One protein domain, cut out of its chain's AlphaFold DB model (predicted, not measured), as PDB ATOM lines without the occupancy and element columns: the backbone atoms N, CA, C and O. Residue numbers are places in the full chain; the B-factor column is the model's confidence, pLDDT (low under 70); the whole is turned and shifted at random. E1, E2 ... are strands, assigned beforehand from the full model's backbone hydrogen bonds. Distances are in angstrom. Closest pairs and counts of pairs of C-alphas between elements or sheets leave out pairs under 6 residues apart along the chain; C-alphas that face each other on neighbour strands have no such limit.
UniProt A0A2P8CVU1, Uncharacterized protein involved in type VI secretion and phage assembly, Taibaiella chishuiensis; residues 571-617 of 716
ATOM      1  N   LYS A 571      -3.383 -31.433  -8.191       93.81
ATOM      2  CA  LYS A 571      -2.492 -31.415  -9.359       93.81
ATOM      3  C   LYS A 571      -3.362 -31.363 -10.606       93.81
ATOM      4  O   LYS A 571      -4.312 -32.130 -10.711       93.81
ATOM      5  N   SER A 572      -3.067 -30.468 -11.541       94.19
ATOM      6  CA  SER A 572      -3.948 -30.262 -12.692       94.19
ATOM      7  C   SER A 572      -3.199 -29.925 -13.969       94.19
ATOM      8  O   SER A 572      -2.187 -29.228 -13.933       94.19
ATOM      9  N   LEU A 573      -3.773 -30.338 -15.095       94.81
ATOM     10  CA  LEU A 573      -3.435 -29.870 -16.435       94.81
ATOM     11  C   LEU A 573      -4.628 -29.081 -16.963       94.81
ATOM     12  O   LEU A 573      -5.728 -29.624 -17.019       94.81
ATOM     13  N   THR A 574      -4.418 -27.816 -17.328       94.44
ATOM     14  CA  THR A 574      -5.467 -26.937 -17.866       94.44
ATOM     15  C   THR A 574      -5.020 -26.382 -19.210       94.44
ATOM     16  O   THR A 574      -3.949 -25.789 -19.304       94.44
ATOM     17  N   SER A 575      -5.823 -26.586 -20.254       94.50
ATOM     18  CA  SER A 575      -5.563 -26.002 -21.575       94.50
ATOM     19  C   SER A 575      -6.012 -24.541 -21.643       94.50
ATOM     20  O   SER A 575      -6.843 -24.100 -20.849       94.50
ATOM     21  N   LYS A 576      -5.530 -23.808 -22.654       91.31
ATOM     22  CA  LYS A 576      -5.891 -22.406 -22.924       91.31
ATOM     23  C   LYS A 576      -7.400 -22.138 -22.931       91.31
ATOM     24  O   LYS A 576      -7.842 -21.095 -22.464       91.31
ATOM     25  N   SER A 577      -8.187 -23.078 -23.452       93.69
ATOM     26  CA  SER A 577      -9.646 -22.944 -23.559       93.69
ATOM     27  C   SER A 577     -10.401 -23.372 -22.298       93.69
ATOM     28  O   SER A 577     -11.625 -23.291 -22.289       93.69
ATOM     29  N   GLY A 578      -9.709 -23.843 -21.254       94.44
ATOM     30  CA  GLY A 578     -10.319 -24.236 -19.980       94.44
ATOM     31  C   GLY A 578     -10.684 -25.719 -19.846       94.44
ATOM     32  O   GLY A 578     -11.439 -26.069 -18.946       94.44
ATOM     33  N   HIS A 579     -10.157 -26.608 -20.695       97.44
ATOM     34  CA  HIS A 579     -10.292 -28.058 -20.477       97.44
ATOM     35  C   HIS A 579      -9.303 -28.519 -19.408       97.44
ATOM     36  O   HIS A 579      -8.131 -28.143 -19.481       97.44
ATOM     37  N   THR A 580      -9.749 -29.345 -18.463       97.25
ATOM     38  CA  THR A 580      -8.972 -29.723 -17.279       97.25
ATOM     39  C   THR A 580      -8.926 -31.229 -17.042       97.25
ATOM     40  O   THR A 580      -9.914 -31.940 -17.231       97.25
ATOM     41  N   VAL A 581      -7.778 -31.698 -16.562       97.75
ATOM     42  CA  VAL A 581      -7.620 -32.989 -15.882       97.75
ATOM     43  C   VAL A 581      -7.053 -32.690 -14.505       97.75
ATOM     44  O   VAL A 581      -5.990 -32.078 -14.409       97.75
ATOM     45  N   THR A 582      -7.758 -33.091 -13.452       96.38
ATOM     46  CA  THR A 582      -7.405 -32.790 -12.061       96.38
ATOM     47  C   THR A 582      -7.287 -34.075 -11.252       96.38
ATOM     48  O   THR A 582      -8.176 -34.920 -11.296       96.38
ATOM     49  N   LEU A 583      -6.194 -34.200 -10.502       96.38
ATOM     50  CA  LEU A 583      -5.964 -35.221  -9.488       96.38
ATOM     51  C   LEU A 583      -5.982 -34.529  -8.123       96.38
ATOM     52  O   LEU A 583      -5.303 -33.514  -7.937       96.38
ATOM     53  N   ASN A 584      -6.764 -35.054  -7.186       93.69
ATOM     54  CA  ASN A 584      -6.861 -34.530  -5.832       93.69
ATOM     55  C   ASN A 584      -6.648 -35.649  -4.808       93.69
ATOM     56  O   ASN A 584      -7.519 -36.496  -4.645       93.69
ATOM     57  N   ASP A 585      -5.533 -35.608  -4.075       91.75
ATOM     58  CA  ASP A 585      -5.159 -36.645  -3.096       91.75
ATOM     59  C   ASP A 585      -6.139 -36.765  -1.911       91.75
ATOM     60  O   ASP A 585      -6.154 -37.776  -1.213       91.75
ATOM     61  N   GLY A 586      -6.956 -35.735  -1.659       90.75
ATOM     62  CA  GLY A 586      -8.025 -35.762  -0.653       90.75
ATOM     63  C   GLY A 586      -9.415 -36.087  -1.213       90.75
ATOM     64  O   GLY A 586     -10.374 -36.110  -0.447       90.75
ATOM     65  N   ALA A 587      -9.535 -36.275  -2.527       90.06
ATOM     66  CA  ALA A 587     -10.765 -36.647  -3.217       90.06
ATOM     67  C   ALA A 587     -10.425 -37.719  -4.268       90.06
ATOM     68  O   ALA A 587      -9.900 -38.772  -3.912       90.06
ATOM     69  N   GLY A 588     -10.662 -37.450  -5.555       95.56
ATOM     70  CA  GLY A 588     -10.252 -38.350  -6.629       95.56
ATOM     71  C   GLY A 588      -9.850 -37.633  -7.916       95.56
ATOM     72  O   GLY A 588      -9.074 -36.675  -7.889       95.56
ATOM     73  N   ILE A 589     -10.322 -38.134  -9.056       98.31
ATOM     74  CA  ILE A 589      -9.898 -37.711 -10.397       98.31
ATOM     75  C   ILE A 589     -11.079 -37.091 -11.135       98.31
ATOM     76  O   ILE A 589     -12.158 -37.677 -11.188       98.31
ATOM     77  N   THR A 590     -10.854 -35.941 -11.768       98.00
ATOM     78  CA  THR A 590     -11.869 -35.237 -12.560       98.00
ATOM     79  C   THR A 590     -11.319 -34.874 -13.936       98.00
ATOM     80  O   THR A 590     -10.291 -34.202 -14.042       98.00
ATOM     81  N   VAL A 591     -12.023 -35.274 -14.994       98.31
ATOM     82  CA  VAL A 591     -11.810 -34.803 -16.370       98.31
ATOM     83  C   VAL A 591     -12.989 -33.919 -16.741       98.31
ATOM     84  O   VAL A 591     -14.132 -34.365 -16.660       98.31
ATOM     85  N   LYS A 592     -12.718 -32.672 -17.124       97.81
ATOM     86  CA  LYS A 592     -13.756 -31.666 -17.356       97.81
ATOM     87  C   LYS A 592     -13.445 -30.819 -18.579       97.81
ATOM     88  O   LYS A 592     -12.317 -30.349 -18.725       97.81
ATOM     89  N   ASP A 593     -14.424 -30.598 -19.447       97.50
ATOM     90  CA  ASP A 593     -14.276 -29.639 -20.541       97.50
ATOM     91  C   ASP A 593     -14.595 -28.193 -20.109       97.50
ATOM     92  O   ASP A 593     -14.916 -27.923 -18.951       97.50
ATOM     93  N   ARG A 594     -14.476 -27.242 -21.040       96.69
ATOM     94  CA  ARG A 594     -14.760 -25.821 -20.778       96.69
ATOM     95  C   ARG A 594     -16.230 -25.519 -20.467       96.69
ATOM     96  O   ARG A 594     -16.522 -24.445 -19.956       96.69
ATOM     97  N   ASP A 595     -17.128 -26.443 -20.801       96.06
ATOM     98  CA  ASP A 595     -18.571 -26.310 -20.634       96.06
ATOM     99  C   ASP A 595     -19.068 -27.174 -19.460       96.06
ATOM    100  O   ASP A 595     -20.261 -27.444 -19.372       96.06
ATOM    101  N   ASP A 596     -18.187 -27.593 -18.546       95.62
ATOM    102  CA  ASP A 596     -18.489 -28.410 -17.361       95.62
ATOM    103  C   ASP A 596     -19.108 -29.796 -17.645       95.62
ATOM    104  O   ASP A 596     -19.758 -30.371 -16.772       95.62
ATOM    105  N   ASN A 597     -18.884 -30.381 -18.827       97.56
ATOM    106  CA  ASN A 597     -19.124 -31.813 -19.032       97.56
ATOM    107  C   ASN A 597     -18.021 -32.602 -18.308       97.56
ATOM    108  O   ASN A 597     -16.836 -32.299 -18.484       97.56
ATOM    109  N   VAL A 598     -18.391 -33.593 -17.492       97.69
ATOM    110  CA  VAL A 598     -17.497 -34.182 -16.483       97.69
ATOM    111  C   VAL A 598     -17.498 -35.710 -16.474       97.69
ATOM    112  O   VAL A 598     -18.534 -36.362 -16.608       97.69
ATOM    113  N   ILE A 599     -16.309 -36.276 -16.256       98.06
ATOM    114  CA  ILE A 599     -16.091 -37.654 -15.808       98.06
ATOM    115  C   ILE A 599     -15.332 -37.582 -14.480       98.06
ATOM    116  O   ILE A 599     -14.263 -36.974 -14.408       98.06
ATOM    117  N   GLU A 600     -15.880 -38.194 -13.438       97.81
ATOM    118  CA  GLU A 600     -15.370 -38.123 -12.071       97.81
ATOM    119  C   GLU A 600     -15.258 -39.517 -11.450       97.81
ATOM    120  O   GLU A 600     -16.177 -40.332 -11.552       97.81
ATOM    121  N   LEU A 601     -14.133 -39.769 -10.784       97.88
ATOM    122  CA  LEU A 601     -13.926 -40.873  -9.850       97.88
ATOM    123  C   LEU A 601     -13.665 -40.240  -8.483       97.88
ATOM    124  O   LEU A 601     -12.695 -39.502  -8.353       97.88
ATOM    125  N   ASP A 602     -14.502 -40.491  -7.479       94.88
ATOM    126  CA  ASP A 602     -14.510 -39.690  -6.238       94.88
ATOM    127  C   ASP A 602     -13.496 -40.133  -5.165       94.88
ATOM    128  O   ASP A 602     -13.352 -39.476  -4.136       94.88
ATOM    129  N   GLY A 603     -12.810 -41.259  -5.382       93.44
ATOM    130  CA  GLY A 603     -11.891 -41.867  -4.411       93.44
ATOM    131  C   GLY A 603     -12.575 -42.637  -3.269       93.44
ATOM    132  O   GLY A 603     -11.904 -43.380  -2.558       93.44
ATOM    133  N   ALA A 604     -13.901 -42.540  -3.130       94.88
ATOM    134  CA  ALA A 604     -14.726 -43.295  -2.182       94.88
ATOM    135  C   ALA A 604     -15.396 -44.533  -2.815       94.88
ATOM    136  O   ALA A 604     -16.136 -45.254  -2.146       94.88
ATOM    137  N   GLY A 605     -15.110 -44.796  -4.093       94.19
ATOM    138  CA  GLY A 605     -15.591 -45.960  -4.838       94.19
ATOM    139  C   GLY A 605     -16.734 -45.656  -5.806       94.19
ATOM    140  O   GLY A 605     -17.249 -46.590  -6.420       94.19
ATOM    141  N   ASN A 606     -17.113 -44.385  -5.979       96.44
ATOM    142  CA  ASN A 606     -18.149 -43.981  -6.925       96.44
ATOM    143  C   ASN A 606     -17.544 -43.380  -8.203       96.44
ATOM    144  O   ASN A 606     -16.460 -42.792  -8.204       96.44
ATOM    145  N   ALA A 607     -18.290 -43.512  -9.300       97.25
ATOM    146  CA  ALA A 607     -17.989 -42.894 -10.584       97.25
ATOM    147  C   ALA A 607     -19.210 -42.116 -11.091       97.25
ATOM    148  O   ALA A 607     -20.345 -42.577 -10.943       97.25
ATOM    149  N   ARG A 608     -18.979 -40.959 -11.716       96.69
ATOM    150  CA  ARG A 608     -20.018 -40.111 -12.313       96.69
ATOM    151  C   ARG A 608     -19.593 -39.665 -13.707       96.69
ATOM    152  O   ARG A 608     -18.464 -39.232 -13.911       96.69
ATOM    153  N   MET A 609     -20.520 -39.744 -14.657       97.50
ATOM    154  CA  MET A 609     -20.404 -39.135 -15.980       97.50
ATOM    155  C   MET A 609     -21.627 -38.250 -16.192       97.50
ATOM    156  O   MET A 609     -22.754 -38.729 -16.084       97.50
ATOM    157  N   GLU A 610     -21.407 -36.975 -16.485       96.94
ATOM    158  CA  GLU A 610     -22.481 -36.010 -16.705       96.94
ATOM    159  C   GLU A 610     -22.146 -35.088 -17.871       96.94
ATOM    160  O   GLU A 610     -21.052 -34.526 -17.950       96.94
ATOM    161  N   THR A 611     -23.102 -34.939 -18.785       97.38
ATOM    162  CA  THR A 611     -23.002 -34.047 -19.940       97.38
ATOM    163  C   THR A 611     -24.298 -33.258 -20.103       97.38
ATOM    164  O   THR A 611     -25.357 -33.662 -19.623       97.38
ATOM    165  N   LYS A 612     -24.225 -32.117 -20.790       96.88
ATOM    166  CA  LYS A 612     -25.364 -31.196 -20.941       96.88
ATOM    167  C   LYS A 612     -26.360 -31.576 -22.042       96.88
ATOM    168  O   LYS A 612     -27.490 -31.095 -22.021       96.88
ATOM    169  N   GLU A 613     -25.963 -32.405 -23.007       97.75
ATOM    170  CA  GLU A 613     -26.773 -32.688 -24.205       97.75
ATOM    171  C   GLU A 613     -27.110 -34.173 -24.368       97.75
ATOM    172  O   GLU A 613     -28.286 -34.533 -24.443       97.75
ATOM    173  N   SER A 614     -26.100 -35.044 -24.409       97.44
ATOM    174  CA  SER A 614     -26.294 -36.487 -24.574       97.44
ATOM    175  C   SER A 614     -25.079 -37.302 -24.139       97.44
ATOM    176  O   SER A 614     -23.952 -36.797 -24.129       97.44
ATOM    177  N   ILE A 615     -25.297 -38.585 -23.859       98.06
ATOM    178  CA  ILE A 615     -24.268 -39.595 -23.600       98.06
ATOM    179  C   ILE A 615     -24.520 -40.788 -24.529       98.06
ATOM    180  O   ILE A 615     -25.626 -41.328 -24.560       98.06
ATOM    181  N   THR A 616     -23.483 -41.226 -25.244       97.12
ATOM    182  CA  THR A 616     -23.529 -42.393 -26.136       97.12
ATOM    183  C   THR A 616     -22.380 -43.339 -25.809       97.12
ATOM    184  O   THR A 616     -21.217 -42.943 -25.869       97.12
ATOM    185  N   ILE A 617     -22.696 -44.596 -25.505       97.12
ATOM    186  CA  ILE A 617     -21.724 -45.679 -25.316       97.12
ATOM    187  C   ILE A 617     -21.946 -46.685 -26.444       97.12
ATOM    188  O   ILE A 617     -23.032 -47.253 -26.534       97.12
TER     189      ILE A 617
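AT A GLANCE: This is residues 571 to 617 of the 716 residues of the protein "Uncharacterized protein involved in type VI secretion and phage assembly" of Taibaiella chishuiensis (UniProt A0A2P8CVU1). A single flat slab of five short strands, E1 to E5, folds back and forth as a row of hairpins, and E6 turns away from it beyond the end of E5. The 47 printed residues hold six named strands, E1 to E6 along the chain, and no named helix: all strand. The sheet, order E1 E2 E3 E4 E5, is antiparallel; the whole is only just compact, close to loose, radius of gyration of the C-alphas 11.3 A, spans 30 by 27 by 14 A.

IN THESE COORDINATES: E1, residues 571 to 574, begins at C-alpha 571 (-2.492, -31.415, -9.359) and is 10.1 A long. E2, 580 to 584, measures 12.6 A; E3, 589 to 592, 10.0 A; E4, 598 to 601, 10.1 A; E5, 607 to 610, 10.2 A. E6, 614 to 617, 10.3 A, ends at C-alpha 617 (-21.724, -45.679, -25.316).

HOW THE PARTS SIT: E1 to E5 form a meander, each strand the antiparallel neighbour of the one before. N 571 and O 583 of hairpin E1 and E2 are 2.8 A apart, within hydrogen-bond range. E5 and E6 meet only through their link.

THE WHOLE: The five links are tight. The printed part has no cut, and no printed residue is under 70 in pLDDT.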